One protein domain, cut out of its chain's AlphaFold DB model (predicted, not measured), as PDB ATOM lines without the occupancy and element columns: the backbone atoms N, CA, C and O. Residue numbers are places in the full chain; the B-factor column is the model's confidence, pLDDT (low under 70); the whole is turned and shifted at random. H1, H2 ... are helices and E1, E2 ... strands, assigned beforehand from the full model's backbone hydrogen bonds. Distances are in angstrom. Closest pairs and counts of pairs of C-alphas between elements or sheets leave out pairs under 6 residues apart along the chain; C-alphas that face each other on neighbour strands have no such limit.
ATOM      1  N   VAL A  56     279.497 304.576 239.345       44.69
ATOM      2  CA  VAL A  56     278.929 304.227 240.670       44.69
ATOM      3  C   VAL A  56     277.826 305.204 241.094       44.69
ATOM      4  O   VAL A  56     276.857 304.800 241.739       44.69
ATOM      5  N   SER A  57     277.959 306.471 240.699       45.94
ATOM      6  CA  SER A  57     276.990 307.541 240.947       45.94
ATOM      7  C   SER A  57     275.702 307.447 240.110       45.94
ATOM      8  O   SER A  57     274.726 308.113 240.452       45.94
ATOM      9  N   ARG A  58     275.656 306.614 239.058       54.12
ATOM     10  CA  ARG A  58     274.454 306.340 238.248       54.12
ATOM     11  C   ARG A  58     273.976 304.902 238.512       54.12
ATOM     12  O   ARG A  58     274.579 303.969 237.979       54.12
ATOM     13  N   PRO A  59     272.945 304.701 239.354       52.97
ATOM     14  CA  PRO A  59     272.534 303.370 239.794       52.97
ATOM     15  C   PRO A  59     271.701 302.602 238.766       52.97
ATOM     16  O   PRO A  59     271.469 301.427 238.997       52.97
ATOM     17  N   ASP A  60     271.287 303.228 237.662       56.72
ATOM     18  CA  ASP A  60     270.308 302.682 236.712       56.72
ATOM     19  C   ASP A  60     270.946 302.352 235.341       56.72
ATOM     20  O   ASP A  60     270.348 302.556 234.284       56.72
ATOM     21  N   PHE A  61     272.210 301.903 235.327       60.59
ATOM     22  CA  PHE A  61     272.908 301.547 234.084       60.59
ATOM     23  C   PHE A  61     272.698 300.071 233.723       60.59
ATOM     24  O   PHE A  61     273.340 299.180 234.292       60.59
ATOM     25  N   GLU A  62     271.834 299.840 232.736       63.41
ATOM     26  CA  GLU A  62     271.739 298.598 231.969       63.41
ATOM     27  C   GLU A  62     272.653 298.675 230.736       63.41
ATOM     28  O   GLU A  62     272.607 299.636 229.968       63.41
ATOM     29  N   GLY A  63     273.488 297.654 230.540       64.12
ATOM     30  CA  GLY A  63     274.370 297.553 229.382       64.12
ATOM     31  C   GLY A  63     275.123 296.229 229.331       64.12
ATOM     32  O   GLY A  63     275.034 295.391 230.239       64.12
ATOM     33  N   CYS A  64     275.894 296.044 228.263       61.06
ATOM     34  CA  CYS A  64     276.851 294.957 228.172       61.06
ATOM     35  C   CYS A  64     278.027 295.225 229.122       61.06
ATOM     36  O   CYS A  64     278.408 296.367 229.390       61.06
ATOM     37  N   ARG A  65     278.703 294.162 229.576       59.38
ATOM     38  CA  ARG A  65     279.932 294.278 230.384       59.38
ATOM     39  C   ARG A  65     281.008 295.182 229.749       59.38
ATOM     40  O   ARG A  65     281.849 295.711 230.472       59.38
ATOM     41  N   HIS A  66     281.003 295.323 228.424       59.91
ATOM     42  CA  HIS A  66     281.966 296.123 227.665       59.91
ATOM     43  C   HIS A  66     281.681 297.634 227.664       59.91
ATOM     44  O   HIS A  66     282.592 298.401 227.364       59.91
ATOM     45  N   ASP A  67     280.473 298.058 228.043       67.25
ATOM     46  CA  ASP A  67     280.077 299.475 228.047       67.25
ATOM     47  C   ASP A  67     280.546 300.197 229.325       67.25
ATOM     48  O   ASP A  67     280.664 301.423 229.382       67.25
ATOM     49  N   PHE A  68     280.905 299.419 230.351       64.12
ATOM     50  CA  PHE A  68     281.697 299.881 231.482       64.12
ATOM     51  C   PHE A  68     283.145 300.110 231.009       64.12
ATOM     52  O   PHE A  68     283.831 299.157 230.639       64.12
ATOM     53  N   GLN A  69     283.573 301.379 231.032       61.94
ATOM     54  CA  GLN A  69     284.839 301.928 230.502       61.94
ATOM     55  C   GLN A  69     286.117 301.161 230.914       61.94
ATOM     56  O   GLN A  69     286.083 300.349 231.828       61.94
ATOM     57  N   GLU A  70     287.261 301.470 230.283       50.84
ATOM     58  CA  GLU A  70     288.516 300.678 230.268       50.84
ATOM     59  C   GLU A  70     289.006 300.049 231.597       50.84
ATOM     60  O   GLU A  70     289.599 298.968 231.554       50.84
ATOM     61  N   ASP A  71     288.757 300.661 232.763       56.34
ATOM     62  CA  ASP A  71     289.071 300.082 234.089       56.34
ATOM     63  C   ASP A  71     288.217 298.816 234.407       56.34
ATOM     64  O   ASP A  71     288.688 297.882 235.064       56.34
ATOM     65  N   GLY A  72     286.985 298.750 233.885       66.81
ATOM     66  CA  GLY A  72     286.061 297.610 233.911       66.81
ATOM     67  C   GLY A  72     285.386 297.314 235.260       66.81
ATOM     68  O   GLY A  72     285.821 297.741 236.328       66.81
ATOM     69  N   LEU A  73     284.312 296.509 235.239       75.50
ATOM     70  CA  LEU A  73     283.695 296.002 236.475       75.50
ATOM     71  C   LEU A  73     284.624 295.007 237.196       75.50
ATOM     72  O   LEU A  73     284.711 293.820 236.837       75.50
ATOM     73  N   LEU A  74     285.291 295.514 238.235       78.62
ATOM     74  CA  LEU A  74     286.100 294.773 239.203       78.62
ATOM     75  C   LEU A  74     285.212 294.179 240.308       78.62
ATOM     76  O   LEU A  74     285.110 294.728 241.408       78.62
ATOM     77  N   PHE A  75     284.587 293.039 240.003       84.69
ATOM     78  CA  PHE A  75     283.887 292.211 240.990       84.69
ATOM     79  C   PHE A  75     284.823 291.819 242.140       84.69
ATOM     80  O   PHE A  75     285.986 291.464 241.920       84.69
ATOM     81  N   GLN A  76     284.308 291.889 243.364       84.94
ATOM     82  CA  GLN A  76     285.031 291.644 244.608       84.94
ATOM     83  C   GLN A  76     284.386 290.488 245.375       84.94
ATOM     84  O   GLN A  76     283.192 290.233 245.254       84.94
ATOM     85  N   ILE A  77     285.173 289.797 246.204       84.75
ATOM     86  CA  ILE A  77     284.619 288.812 247.140       84.75
ATOM     87  C   ILE A  77     283.799 289.588 248.190       84.75
ATOM     88  O   ILE A  77     284.380 290.458 248.851       84.75
ATOM     89  N   PRO A  78     282.495 289.302 248.370       86.50
ATOM     90  CA  PRO A  78     281.662 290.000 249.346       86.50
ATOM     91  C   PRO A  78     282.226 289.812 250.755       86.50
ATOM     92  O   PRO A  78     282.659 288.719 251.139       86.50
ATOM     93  N   LYS A  79     282.241 290.882 251.556       86.56
ATOM     94  CA  LYS A  79     282.718 290.784 252.940       86.56
ATOM     95  C   LYS A  79     281.724 290.001 253.792       86.56
ATOM     96  O   LYS A  79     280.520 290.119 253.628       86.56
ATOM     97  N   LYS A  80     282.239 289.299 254.809       90.62
ATOM     98  CA  LYS A  80     281.451 288.551 255.814       90.62
ATOM     99  C   LYS A  80     280.326 289.373 256.480       90.62
ATOM    100  O   LYS A  80     279.377 288.790 256.987       90.62
ATOM    101  N   TYR A  81     280.444 290.701 256.485       92.31
ATOM    102  CA  TYR A  81     279.486 291.644 257.074       92.31
ATOM    103  C   TYR A  81     278.812 292.544 256.021       92.31
ATOM    104  O   TYR A  81     278.391 293.655 256.335       92.31
ATOM    105  N   ASP A  82     278.741 292.095 254.764       93.44
ATOM    106  CA  ASP A  82     277.861 292.680 253.749       93.44
ATOM    107  C   ASP A  82     276.474 292.022 253.836       93.44
ATOM    108  O   ASP A  82     276.127 291.083 253.117       93.44
ATOM    109  N   TYR A  83     275.690 292.483 254.808       95.00
ATOM    110  CA  TYR A  83     274.339 291.987 255.057       95.00
ATOM    111  C   TYR A  83     273.383 292.317 253.901       95.00
ATOM    112  O   TYR A  83     272.434 291.569 253.677       95.00
ATOM    113  N   VAL A  84     273.650 293.387 253.139       95.50
ATOM    114  CA  VAL A  84     272.872 293.736 251.939       95.50
ATOM    115  C   VAL A  84     273.084 292.683 250.850       95.50
ATOM    116  O   VAL A  84     272.101 292.168 250.314       95.50
ATOM    117  N   PHE A  85     274.337 292.295 250.583       95.38
ATOM    118  CA  PHE A  85     274.656 291.208 249.652       95.38
ATOM    119  C   PHE A  85     273.956 289.903 250.052       95.38
ATOM    120  O   PHE A  85     273.215 289.322 249.256       95.38
ATOM    121  N   PHE A  86     274.145 289.447 251.297       95.12
ATOM    122  CA  PHE A  86     273.612 288.151 251.737       95.12
ATOM    123  C   PHE A  86     272.082 288.103 251.819       95.12
ATOM    124  O   PHE A  86     271.514 287.030 251.640       95.12
ATOM    125  N   ALA A  87     271.406 289.235 252.032       96.44
ATOM    126  CA  ALA A  87     269.947 289.309 251.968       96.44
ATOM    127  C   ALA A  87     269.403 289.361 250.526       96.44
ATOM    128  O   ALA A  87     268.285 288.913 250.277       96.44
ATOM    129  N   ALA A  88     270.180 289.868 249.560       96.94
ATOM    130  CA  ALA A  88     269.790 289.883 248.149       96.94
ATOM    131  C   ALA A  88     269.860 288.487 247.496       96.94
ATOM    132  O   ALA A  88     269.039 288.179 246.631       96.94
ATOM    133  N   VAL A  89     270.796 287.629 247.928       96.12
ATOM    134  CA  VAL A  89     270.968 286.254 247.413       96.12
ATOM    135  C   VAL A  89     269.668 285.426 247.425       96.12
ATOM    136  O   VAL A  89     269.255 285.021 246.340       96.12
ATOM    137  N   PRO A  90     268.966 285.200 248.558       97.00
ATOM    138  CA  PRO A  90     267.767 284.356 248.573       97.00
ATOM    139  C   PRO A  90     266.605 284.930 247.744       97.00
ATOM    140  O   PRO A  90     265.828 284.170 247.172       97.00
ATOM    141  N   ILE A  91     266.506 286.260 247.617       97.38
ATOM    142  CA  ILE A  91     265.501 286.920 246.762       97.38
ATOM    143  C   ILE A  91     265.774 286.610 245.282       97.38
ATOM    144  O   ILE A  91     264.845 286.362 244.512       97.38
ATOM    145  N   LEU A  92     267.048 286.592 244.881       96.31
ATOM    146  CA  LEU A  92     267.464 286.212 243.531       96.31
ATOM    147  C   LEU A  92     267.322 284.703 243.291       96.31
ATOM    148  O   LEU A  92     266.915 284.307 242.203       96.31
ATOM    149  N   GLU A  93     267.598 283.854 244.283       93.50
ATOM    150  CA  GLU A  93     267.354 282.407 244.197       93.50
ATOM    151  C   GLU A  93     265.861 282.094 244.003       93.50
ATOM    152  O   GLU A  93     265.515 281.347 243.087       93.50
ATOM    153  N   GLU A  94     264.969 282.725 244.776       95.56
ATOM    154  CA  GLU A  94     263.513 282.615 244.605       95.56
ATOM    155  C   GLU A  94     263.075 283.097 243.212       95.56
ATOM    156  O   GLU A  94     262.403 282.373 242.474       95.56
ATOM    157  N   TYR A  95     263.510 284.293 242.803       94.81
ATOM    158  CA  TYR A  95     263.197 284.867 241.492       94.81
ATOM    159  C   TYR A  95     263.684 283.996 240.322       94.81
ATOM    160  O   TYR A  95     262.972 283.861 239.322       94.81
ATOM    161  N   ASN A  96     264.862 283.378 240.446       92.81
ATOM    162  CA  ASN A  96     265.410 282.462 239.446       92.81
ATOM    163  C   ASN A  96     264.733 281.075 239.463       92.81
ATOM    164  O   ASN A  96     264.765 280.377 238.451       92.81
ATOM    165  N   ALA A  97     264.098 280.672 240.568       89.69
ATOM    166  CA  ALA A  97     263.339 279.423 240.664       89.69
ATOM    167  C   ALA A  97     261.930 279.503 240.042       89.69
ATOM    168  O   ALA A  97     261.359 278.471 239.696       89.69
ATOM    169  N   GLN A  98     261.374 280.711 239.872       89.88
ATOM    170  CA  GLN A  98     260.008 280.923 239.363       89.88
ATOM    171  C   GLN A  98     259.783 280.424 237.920       89.88
ATOM    172  O   GLN A  98     258.663 280.041 237.595       89.88
ATOM    173  N   LEU A  99     260.802 280.443 237.048       83.38
ATOM    174  CA  LEU A  99     260.686 280.066 235.630       83.38
ATOM    175  C   LEU A  99     261.940 279.319 235.160       83.38
ATOM    176  O   LEU A  99     263.057 279.776 235.405       83.38
ATOM    177  N   MET A 100     261.764 278.214 234.421       73.69
ATOM    178  CA  MET A 100     262.873 277.342 233.995       73.69
ATOM    179  C   MET A 100     263.991 278.097 233.265       73.69
ATOM    180  O   MET A 100     265.158 277.860 233.562       73.69
ATOM    181  N   HIS A 101     263.676 279.059 232.390       76.44
ATOM    182  CA  HIS A 101     264.698 279.836 231.675       76.44
ATOM    183  C   HIS A 101     265.655 280.594 232.625       76.44
ATOM    184  O   HIS A 101     266.853 280.675 232.352       76.44
ATOM    185  N   ARG A 102     265.170 281.069 233.785       84.31
ATOM    186  CA  ARG A 102     265.990 281.788 234.779       84.31
ATOM    187  C   ARG A 102     266.901 280.846 235.566       84.31
ATOM    188  O   ARG A 102     267.895 281.299 236.114       84.31
ATOM    189  N   HIS A 103     266.605 279.546 235.597       75.81
ATOM    190  CA  HIS A 103     267.466 278.540 236.219       75.81
ATOM    191  C   HIS A 103     268.742 278.269 235.399       75.81
ATOM    192  O   HIS A 103     269.785 277.938 235.966       75.81
ATOM    193  N   TYR A 104     268.681 278.435 234.071       72.12
ATOM    194  CA  TYR A 104     269.835 278.269 233.176       72.12
ATOM    195  C   TYR A 104     270.633 279.561 233.008       72.12
ATOM    196  O   TYR A 104     271.864 279.506 232.964       72.12
ATOM    197  N   ASP A 105     269.950 280.708 232.985       80.62
ATOM    198  CA  ASP A 105     270.564 282.036 232.969       80.62
ATOM    199  C   ASP A 105     270.222 282.825 234.245       80.62
ATOM    200  O   ASP A 105     269.431 283.779 234.269       80.62
ATOM    201  N   LEU A 106     270.813 282.330 235.338       87.38
ATOM    202  CA  LEU A 106     270.681 282.856 236.695       87.38
ATOM    203  C   LEU A 106     271.068 284.335 236.734       87.38
ATOM    204  O   LEU A 106     272.200 284.686 236.402       87.38
ATOM    205  N   LEU A 107     270.163 285.182 237.228       92.69
ATOM    206  CA  LEU A 107     270.525 286.530 237.651       92.69
ATOM    207  C   LEU A 107     271.250 286.434 238.999       92.69
ATOM    208  O   LEU A 107     270.632 286.103 240.012       92.69
ATOM    209  N   LEU A 108     272.558 286.672 238.997       93.62
ATOM    210  CA  LEU A 108     273.426 286.634 240.177       93.62
ATOM    211  C   LEU A 108     273.685 288.050 240.699       93.62
ATOM    212  O   LEU A 108     273.680 288.997 239.918       93.62
ATOM    213  N   THR A 109     273.968 288.193 241.996       94.81
ATOM    214  CA  THR A 109     274.525 289.431 242.567       94.81
ATOM    215  C   THR A 109     276.035 289.289 242.752       94.81
ATOM    216  O   THR A 109     276.514 288.282 243.269       94.81
ATOM    217  N   GLU A 110     276.782 290.298 242.311       93.69
ATOM    218  CA  GLU A 110     278.237 290.420 242.431       93.69
ATOM    219  C   GLU A 110     278.562 291.719 243.189       93.69
ATOM    220  O   GLU A 110     278.036 292.793 242.871       93.69
ATOM    221  N   ALA A 111     279.433 291.644 244.198       89.62
ATOM    222  CA  ALA A 111     279.798 292.810 245.001       89.62
ATOM    223  C   ALA A 111     280.765 293.730 244.234       89.62
ATOM    224  O   ALA A 111     281.789 293.282 243.711       89.62
ATOM    225  N   LEU A 112     280.461 295.034 244.196       86.81
ATOM    226  CA  LEU A 112     281.345 296.070 243.637       86.81
ATOM    227  C   LEU A 112     282.030 296.925 244.716       86.81
ATOM    228  O   LEU A 112     282.867 297.766 244.382       86.81
ATOM    229  N   ASN A 113     281.696 296.726 245.994       78.44
ATOM    230  CA  ASN A 113     282.213 297.504 247.116       78.44
ATOM    231  C   ASN A 113     282.783 296.593 248.221       78.44
ATOM    232  O   ASN A 113     282.243 295.530 248.515       78.44
ATOM    233  N   ILE A 114     283.849 297.055 248.880       70.94
ATOM    234  CA  ILE A 114     284.460 296.445 250.071       70.94
ATOM    235  C   ILE A 114     283.973 297.064 251.394       70.94
ATOM    236  O   ILE A 114     284.525 296.745 252.450       70.94
ATOM    237  N   ALA A 115     283.003 297.976 251.402       81.25
ATOM    238  CA  ALA A 115     282.433 298.487 252.650       81.25
ATOM    239  C   ALA A 115     281.606 297.395 253.367       81.25
ATOM    240  O   ALA A 115     280.810 296.725 252.715       81.25
ATOM    241  N   PRO A 116     281.764 297.177 254.689       87.44
ATOM    242  CA  PRO A 116     280.777 296.415 255.451       87.44
ATOM    243  C   PRO A 116     279.462 297.204 255.526       87.44
ATOM    244  O   PRO A 116     279.480 298.436 255.516       87.44
ATOM    245  N   THR A 117     278.327 296.517 255.653       90.56
ATOM    246  CA  THR A 117     277.044 297.186 255.895       90.56
ATOM    247  C   THR A 117     277.062 297.853 257.272       90.56
ATOM    248  O   THR A 117     277.318 297.186 258.276       90.56
ATOM    249  N   LEU A 118     276.766 299.153 257.330       93.00
ATOM    250  CA  LEU A 118     276.501 299.867 258.582       93.00
ATOM    251  C   LEU A 118     274.993 300.099 258.724       93.00
ATOM    252  O   LEU A 118     274.279 300.179 257.723       93.00
ATOM    253  N   PHE A 119     274.512 300.220 259.960       92.88
ATOM    254  CA  PHE A 119     273.091 300.366 260.281       92.88
ATOM    255  C   PHE A 119     272.836 301.678 261.031       92.88
ATOM    256  O   PHE A 119     273.550 302.005 261.981       92.88
ATOM    257  N   TYR A 120     271.809 302.414 260.611       92.00
ATOM    258  CA  TYR A 120     271.422 303.725 261.124       92.00
ATOM    259  C   TYR A 120     269.913 303.743 261.408       92.00
ATOM    260  O   TYR A 120     269.090 304.020 260.535       92.00
ATOM    261  N   GLY A 121     269.538 303.430 262.652       92.56
ATOM    262  CA  GLY A 121     268.135 303.349 263.064       92.56
ATOM    263  C   GLY A 121     267.405 302.196 262.370       92.56
ATOM    264  O   GLY A 121     267.620 301.039 262.724       92.56
ATOM    265  N   MET A 122     266.555 302.524 261.394       94.19
ATOM    266  CA  MET A 122     265.767 301.558 260.615       94.19
ATOM    267  C   MET A 122     266.386 301.209 259.251       94.19
ATOM    268  O   MET A 122     265.942 300.255 258.619       94.19
ATOM    269  N   ASP A 123     267.414 301.931 258.804       95.94
ATOM    270  CA  ASP A 123     268.014 301.778 257.473       95.94
ATOM    271  C   ASP A 123     269.456 301.263 257.562       95.94
ATOM    272  O   ASP A 123     270.170 301.532 258.530       95.94
ATOM    273  N   SER A 124     269.928 300.562 256.528       95.38
ATOM    274  CA  SER A 124     271.364 300.370 256.310       95.38
ATOM    275  C   SER A 124     271.962 301.452 255.410       95.38
ATOM    276  O   SER A 124     271.264 302.093 254.622       95.38
ATOM    277  N   THR A 125     273.289 301.578 255.429       94.44
ATOM    278  CA  THR A 125     274.036 302.174 254.311       94.44
ATOM    279  C   THR A 125     273.630 301.525 252.993       94.44
ATOM    280  O   THR A 125     273.491 300.298 252.933       94.44
ATOM    281  N   SER A 126     273.513 302.326 251.935       93.50
ATOM    282  CA  SER A 126     273.421 301.811 250.575       93.50
ATOM    283  C   SER A 126     274.768 301.242 250.113       93.50
ATOM    284  O   SER A 126     275.833 301.794 250.392       93.50
ATOM    285  N   ALA A 127     274.717 300.121 249.400       92.31
ATOM    286  CA  ALA A 127     275.864 299.408 248.860       92.31
ATOM    287  C   ALA A 127     275.655 299.128 247.365       92.31
ATOM    288  O   ALA A 127     274.590 298.676 246.933       92.31
ATOM    289  N   VAL A 128     276.685 299.412 246.567       91.75
ATOM    290  CA  VAL A 128     276.648 299.285 245.105       91.75
ATOM    291  C   VAL A 128     277.017 297.860 244.704       91.75
ATOM    292  O   VAL A 128     278.056 297.337 245.109       91.75
ATOM    293  N   HIS A 129     276.165 297.261 243.883       93.62
ATOM    294  CA  HIS A 129     276.244 295.881 243.421       93.62
ATOM    295  C   HIS A 129     276.140 295.826 241.891       93.62
ATOM    296  O   HIS A 129     275.792 296.815 241.242       93.62
ATOM    297  N   CYS A 130     276.423 294.661 241.314       94.19
ATOM    298  CA  CYS A 130     276.087 294.344 239.931       94.19
ATOM    299  C   CYS A 130     275.178 293.118 239.902       94.19
ATOM    300  O   CYS A 130     275.526 292.087 240.475       94.19
ATOM    301  N   LEU A 131     274.042 293.213 239.217       94.81
ATOM    302  CA  LEU A 131     273.214 292.067 238.868       94.81
ATOM    303  C   LEU A 131     273.651 291.564 237.488       94.81
ATOM    304  O   LEU A 131     273.637 292.317 236.515       94.81
ATOM    305  N   VAL A 132     274.096 290.310 237.413       89.88
ATOM    306  CA  VAL A 132     274.760 289.733 236.233       89.88
ATOM    307  C   VAL A 132     273.988 288.512 235.736       89.88
ATOM    308  O   VAL A 132     273.721 287.593 236.508       89.88
ATOM    309  N   ARG A 133     273.665 288.501 234.440       87.56
ATOM    310  CA  ARG A 133     272.972 287.429 233.700       87.56
ATOM    311  C   ARG A 133     273.542 287.407 232.274       87.56
ATOM    312  O   ARG A 133     273.595 288.459 231.668       87.56
ATOM    313  N   HIS A 134     273.991 286.270 231.745       81.94
ATOM    314  CA  HIS A 134     274.766 286.127 230.490       81.94
ATOM    315  C   HIS A 134     275.608 287.347 230.022       81.94
ATOM    316  O   HIS A 134     276.786 287.454 230.370       81.94
ATOM    317  N   GLU A 135     275.013 288.232 229.212       76.12
ATOM    318  CA  GLU A 135     275.593 289.468 228.652       76.12
ATOM    319  C   GLU A 135     275.115 290.747 229.367       76.12
ATOM    320  O   GLU A 135     275.799 291.771 229.326       76.12
ATOM    321  N   LEU A 136     273.977 290.663 230.060       83.00
ATOM    322  CA  LEU A 136     273.345 291.702 230.865       83.00
ATOM    323  C   LEU A 136     274.135 291.945 232.160       83.00
ATOM    324  O   LEU A 136     274.390 291.032 232.952       83.00
ATOM    325  N   SER A 137     274.524 293.196 232.396       88.44
ATOM    326  CA  SER A 137     275.160 293.639 233.639       88.44
ATOM    327  C   SER A 137     274.501 294.931 234.111       88.44
ATOM    328  O   SER A 137     274.837 296.008 233.626       88.44
ATOM    329  N   ILE A 138     273.563 294.818 235.051       91.56
ATOM    330  CA  ILE A 138     272.853 295.965 235.629       91.56
ATOM    331  C   ILE A 138     273.583 296.380 236.905       91.56
ATOM    332  O   ILE A 138     273.600 295.638 237.891       91.56
ATOM    333  N   LYS A 139     274.200 297.563 236.907       91.62
ATOM    334  CA  LYS A 139     274.687 298.174 238.157       91.62
ATOM    335  C   LYS A 139     273.460 298.538 238.996       91.62
ATOM    336  O   LYS A 139     272.487 298.981 238.417       91.62
ATOM    337  N   VAL A 140     273.482 298.345 240.316       94.25
ATOM    338  CA  VAL A 140     272.354 298.705 241.202       94.25
ATOM    339  C   VAL A 140     272.848 299.238 242.547       94.25
ATOM    340  O   VAL A 140     273.913 298.846 243.033       94.25
ATOM    341  N   GLN A 141     272.063 300.102 243.194       94.81
ATOM    342  CA  GLN A 141     272.259 300.477 244.599       94.81
ATOM    343  C   GLN A 141     271.222 299.768 245.471       94.81
ATOM    344  O   GLN A 141     270.023 299.926 245.261       94.81
ATOM    345  N   LEU A 142     271.682 298.998 246.459       96.31
ATOM    346  CA  LEU A 142     270.836 298.232 247.379       96.31
ATOM    347  C   LEU A 142     271.015 298.724 248.822       96.31
ATOM    348  O   LEU A 142     272.119 299.108 249.204       96.31
ATOM    349  N   LYS A 143     269.966 298.664 249.645       97.00
ATOM    350  CA  LYS A 143     270.040 298.801 251.112       97.00
ATOM    351  C   LYS A 143     269.060 297.844 251.792       97.00
ATOM    352  O   LYS A 143     268.136 297.346 251.154       97.00
ATOM    353  N   LEU A 144     269.224 297.629 253.092       97.44
ATOM    354  CA  LEU A 144     268.209 297.009 253.941       97.44
ATOM    355  C   LEU A 144     267.362 298.084 254.627       97.44
ATOM    356  O   LEU A 144     267.895 299.095 255.084       97.44
ATOM    357  N   VAL A 145     266.057 297.834 254.729       97.75
ATOM    358  CA  VAL A 145     265.122 298.607 255.558       97.75
ATOM    359  C   VAL A 145     264.438 297.658 256.534       97.75
ATOM    360  O   VAL A 145     263.824 296.670 256.132       97.75
ATOM    361  N   CYS A 146     264.578 297.947 257.820       97.06
ATOM    362  CA  CYS A 146     264.003 297.219 258.940       97.06
ATOM    363  C   CYS A 146     262.475 297.396 258.991       97.06
ATOM    364  O   CYS A 146     261.960 298.485 258.732       97.06
ATOM    365  N   HIS A 147     261.735 296.346 259.352       96.06
ATOM    366  CA  HIS A 147     260.287 296.442 259.547       96.06
ATOM    367  C   HIS A 147     259.994 296.960 260.960       96.06
ATOM    368  O   HIS A 147     260.539 296.421 261.919       96.06
ATOM    369  N   LEU A 148     259.112 297.953 261.116       93.44
ATOM    370  CA  LEU A 148     258.801 298.552 262.427       93.44
ATOM    371  C   LEU A 148     258.348 297.505 263.459       93.44
ATOM    372  O   LEU A 148     258.944 297.391 264.524       93.44
ATOM    373  N   ASP A 149     257.348 296.699 263.108       96.25
ATOM    374  CA  ASP A 149     256.701 295.746 264.027       96.25
ATOM    375  C   ASP A 149     257.476 294.432 264.233       96.25
ATOM    376  O   ASP A 149     257.249 293.721 265.209       96.25
ATOM    377  N   HIS A 150     258.385 294.092 263.312       94.75
ATOM    378  CA  HIS A 150     259.056 292.784 263.260       94.75
ATOM    379  C   HIS A 150     260.586 292.865 263.413       94.75
ATOM    380  O   HIS A 150     261.241 291.847 263.628       94.75
ATOM    381  N   GLY A 151     261.176 294.059 263.316       94.56
ATOM    382  CA  GLY A 151     262.616 294.270 263.399       94.56
ATOM    383  C   GLY A 151     263.401 293.775 262.175       94.56
ATOM    384  O   GLY A 151     262.873 293.574 261.077       94.56
ATOM    385  N   TRP A 152     264.708 293.579 262.376       92.69
ATOM    386  CA  TRP A 152     265.663 293.230 261.316       92.69
ATOM    387  C   TRP A 152     265.487 291.818 260.736       92.69
ATOM    388  O   TRP A 152     265.989 291.548 259.648       92.69
ATOM    389  N   SER A 153     264.757 290.923 261.408       92.75
ATOM    390  CA  SER A 153     264.423 289.583 260.893       92.75
ATOM    391  C   SER A 153     263.447 289.617 259.710       92.75
ATOM    392  O   SER A 153     263.415 288.667 258.933       92.75
ATOM    393  N   ALA A 154     262.696 290.711 259.545       95.12
ATOM    394  CA  ALA A 154     261.830 290.980 258.396       95.12
ATOM    395  C   ALA A 154     262.339 292.166 257.549       95.12
ATOM    396  O   ALA A 154     261.554 292.862 256.903       95.12
ATOM    397  N   ALA A 155     263.650 292.435 257.574       96.38
ATOM    398  CA  ALA A 155     264.231 293.525 256.801       96.38
ATOM    399  C   ALA A 155     264.075 293.291 255.289       96.38
ATOM    400  O   ALA A 155     264.420 292.236 254.759       96.38
ATOM    401  N   THR A 156     263.579 294.304 254.582       97.81
ATOM    402  CA  THR A 156     263.377 294.260 253.131       97.81
ATOM    403  C   THR A 156     264.616 294.787 252.413       97.81
ATOM    404  O   THR A 156     265.108 295.870 252.737       97.81
ATOM    405  N   VAL A 157     265.105 294.055 251.406       97.94
ATOM    406  CA  VAL A 157     266.112 294.579 250.469       97.94
ATOM    407  C   VAL A 157     265.430 295.558 249.521       97.94
ATOM    408  O   VAL A 157     264.566 295.180 248.725       97.94
ATOM    409  N   MET A 158     265.834 296.819 249.606       98.12
ATOM    410  CA  MET A 158     265.362 297.909 248.764       98.12
ATOM    411  C   MET A 158     266.427 298.241 247.720       98.12
ATOM    412  O   MET A 158     267.600 298.393 248.056       98.12
ATOM    413  N   LEU A 159     266.007 298.383 246.469       97.06
ATOM    414  CA  LEU A 159     266.798 298.864 245.342       97.06
ATOM    415  C   LEU A 159     266.478 300.349 245.101       97.06
ATOM    416  O   LEU A 159     265.326 300.756 245.281       97.06
ATOM    417  N   LYS A 160     267.484 301.159 244.747       96.75
ATOM    418  CA  LYS A 160     267.282 302.530 244.252       96.75
ATOM    419  C   LYS A 160     267.002 302.473 242.753       96.75
ATOM    420  O   LYS A 160     267.796 301.885 242.028       96.75
ATOM    421  N   ASP A 161     265.883 303.065 242.364       93.88
ATOM    422  CA  ASP A 161     265.321 303.141 241.015       93.88
ATOM    423  C   ASP A 161     265.002 304.625 240.784       93.88
ATOM    424  O   ASP A 161     264.151 305.191 241.484       93.88
ATOM    425  N   GLU A 162     265.777 305.293 239.928       91.31
ATOM    426  CA  GLU A 162     265.832 306.762 239.841       91.31
ATOM    427  C   GLU A 162     266.060 307.406 241.233       91.31
ATOM    428  O   GLU A 162     267.099 307.196 241.864       91.31
ATOM    429  N   ASP A 163     265.096 308.174 241.756       92.19
ATOM    430  CA  ASP A 163     265.112 308.796 243.093       92.19
ATOM    431  C   ASP A 163     264.302 308.032 244.156       92.19
ATOM    432  O   ASP A 163     264.122 308.509 245.280       92.19
ATOM    433  N   ARG A 164     263.807 306.833 243.836       95.81
ATOM    434  CA  ARG A 164     262.906 306.064 244.703       95.81
ATOM    435  C   ARG A 164     263.578 304.805 245.229       95.81
ATOM    436  O   ARG A 164     264.366 304.163 244.549       95.81
ATOM    437  N   TRP A 165     263.231 304.427 246.457       96.94
ATOM    438  CA  TRP A 165     263.578 303.123 247.016       96.94
ATOM    439  C   TRP A 165     262.384 302.184 246.864       96.94
ATOM    440  O   TRP A 165     261.303 302.472 247.379       96.94
ATOM    441  N   ILE A 166     262.581 301.052 246.190       97.81
ATOM    442  CA  ILE A 166     261.542 300.048 245.933       97.81
ATOM    443  C   ILE A 166     262.015 298.644 246.339       97.81
ATOM    444  O   ILE A 166     263.209 298.365 246.260       97.81
ATOM    445  N   PRO A 167     261.126 297.728 246.772       98.25
ATOM    446  CA  PRO A 167     261.540 296.373 247.136       98.25
ATOM    447  C   PRO A 167     262.154 295.634 245.944       98.25
ATOM    448  O   PRO A 167     261.550 295.587 244.870       98.25
ATOM    449  N   LEU A 168     263.311 294.994 246.134       97.94
ATOM    450  CA  LEU A 168     264.027 294.276 245.071       97.94
ATOM    451  C   LEU A 168     263.132 293.220 244.393       97.94
ATOM    452  O   LEU A 168     263.045 293.174 243.170       97.94
ATOM    453  N   GLN A 169     262.365 292.448 245.172       97.75
ATOM    454  CA  GLN A 169     261.416 291.442 244.664       97.75
ATOM    455  C   GLN A 169     260.259 292.045 243.824       97.75
ATOM    456  O   GLN A 169     259.589 291.322 243.084       97.75
ATOM    457  N   LYS A 170     260.005 293.362 243.918       97.50
ATOM    458  CA  LYS A 170     259.054 294.087 243.058       97.50
ATOM    459  C   LYS A 170     259.717 294.519 241.747       97.50
ATOM    460  O   LYS A 170     259.140 294.276 240.693       97.50
ATOM    461  N   TRP A 171     260.917 295.096 241.805       97.19
ATOM    462  CA  TRP A 171     261.680 295.522 240.620       97.19
ATOM    463  C   TRP A 171     262.130 294.342 239.743       97.19
ATOM    464  O   TRP A 171     262.058 294.398 238.522       97.19
ATOM    465  N   LEU A 172     262.469 293.195 240.337       96.06
ATOM    466  CA  LEU A 172     262.786 291.979 239.574       96.06
ATOM    467  C   LEU A 172     261.628 291.510 238.662       96.06
ATOM    468  O   LEU A 172     261.866 290.797 237.689       96.06
ATOM    469  N   LYS A 173     260.383 291.934 238.937       95.31
ATOM    470  CA  LYS A 173     259.194 291.652 238.109       95.31
ATOM    471  C   LYS A 173     258.995 292.641 236.951       95.31
ATOM    472  O   LYS A 173     258.130 292.389 236.121       95.31
ATOM    473  N   THR A 174     259.754 293.740 236.891       94.75
ATOM    474  CA  THR A 174     259.756 294.686 235.758       94.75
ATOM    475  C   THR A 174     260.915 294.452 234.787       94.75
ATOM    476  O   THR A 174     260.916 295.038 233.708       94.75
ATOM    477  N   LEU A 175     261.873 293.583 235.131       91.94
ATOM    478  CA  LEU A 175     262.909 293.129 234.198       91.94
ATOM    479  C   LEU A 175     262.298 292.357 233.013       91.94
ATOM    480  O   LEU A 175     261.371 291.569 233.226       91.94
ATOM    481  N   PRO A 176     262.844 292.508 231.790       87.62
ATOM    482  CA  PRO A 176     262.399 291.741 230.632       87.62
ATOM    483  C   PRO A 176     262.633 290.236 230.824       87.62
ATOM    484  O   PRO A 176     263.579 289.802 231.494       87.62
ATOM    485  N   GLU A 177     261.781 289.419 230.202       83.00
ATOM    486  CA  GLU A 177     262.009 287.974 230.146       83.00
ATOM    487  C   GLU A 177     263.243 287.663 229.271       83.00
ATOM    488  O   GLU A 177     263.393 288.266 228.205       83.00
ATOM    489  N   PRO A 178     264.142 286.746 229.685       74.62
ATOM    490  CA  PRO A 178     265.342 286.404 228.926       74.62
ATOM    491  C   PRO A 178     265.037 285.947 227.497       74.62
ATOM    492  O   PRO A 178     264.452 284.888 227.275       74.62
ATOM    493  N   THR A 179     265.518 286.712 226.520       65.38
ATOM    494  CA  THR A 179     265.309 286.528 225.074       65.38
ATOM    495  C   THR A 179     266.145 285.392 224.461       65.38
ATOM    496  O   THR A 179     266.499 285.431 223.281       65.38
ATOM    497  N   LEU A 180     266.464 284.357 225.248       61.19
ATOM    498  CA  LEU A 180     267.197 283.176 224.789       61.19
ATOM    499  C   LEU A 180     266.441 282.512 223.621       61.19
ATOM    500  O   LEU A 180     265.271 282.164 223.778       61.19
ATOM    501  N   PRO A 181     267.072 282.315 222.448       56.94
ATOM    502  CA  PRO A 181     266.351 281.921 221.241       56.94
ATOM    503  C   PRO A 181     265.674 280.548 221.389       56.94
ATOM    504  O   PRO A 181     266.321 279.535 221.664       56.94
ATOM    505  N   ASN A 182     264.356 280.525 221.145       54.38
ATOM    506  CA  ASN A 182     263.424 279.433 221.477       54.38
ATOM    507  C   ASN A 182     263.790 278.026 220.964       54.38
ATOM    508  O   ASN A 182     263.239 277.047 221.466       54.38
ATOM    509  N   TYR A 183     264.710 277.895 220.002       50.81
ATOM    510  CA  TYR A 183     265.148 276.616 219.424       50.81
ATOM    511  C   TYR A 183     265.643 275.592 220.456       50.81
ATOM    512  O   TYR A 183     265.565 274.391 220.205       50.81
TER     513      TYR A 183
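Overview. This is residues 56 to 183 of the 443 residues of an uncharacterized protein of Hortaea werneckii (UniProt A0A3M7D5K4). One strongly twisted sheet of six strands curls round the long helix H1, with the short helix H3 packed on both and the short H2 at the last turn of H1. The strands E2 to E6 form a meander, each the antiparallel neighbour of the one before, and E1 pairs antiparallel with E4. The printed part has 128 residues, with three named helices and six strands in the order E1 H1 H2 E2 E3 E4 E5 E6 H3, class mixed. It is compact, with a radius of gyration of the C-alphas of 14.9 A and spans of 50 by 35 by 29 A.

Arrangement. E4, residues 136 to 147, bends by 57 degrees at residue 139; E3, residues 127 to 133, lies on one side of it, E1, residues 62 to 64, and E5, residues 151 to 161, on the other. Within hydrogen-bond range are N 129 and O 140 at 2.9 A, N 137 and O 63 at 3.1 A, and N 158 and O 143 at 2.8 A. E2, residues 108 to 111, forms a hairpin with E3, N 110 and O 130 being 2.9 A apart. E6, residues 164 to 167, forms one with E5, N 159 and O 166 being 2.8 A apart. H1, residues 83 to 97, is on the sheet; its closest C-alphas to E4 are Val 84 and Lys 143, 5.9 A. H3, residues 168 to 171, touches H1, closest C-alphas Ile 91 and Gln 169, 6.4 A. H2, residues 100 to 104, touches H1 only at the corner, closest C-alphas Asn 96 and Arg 102, 4.8 A. O i to N i+4 pairs within range are 9 of 11 in H1 and 0 of 1 in H2, which has 2 of 2 at i+3; H3 is too short.

Along the chain. E4 spans 31.9 A, E5 24.2 A, H1 22.0 A. C-alpha 62 is at (271.739, 298.598, 231.969), C-alpha 171 at (261.680, 295.522, 240.620).

Size, cuts and confidence. The C-alphas farthest apart, Gly 121 and Tyr 183, are 51.3 A apart. The printed part has no cut. The links E1 to H1 and E2 to E3 are long. Residues 56 to 72 and 179 to 183 have pLDDT under 70.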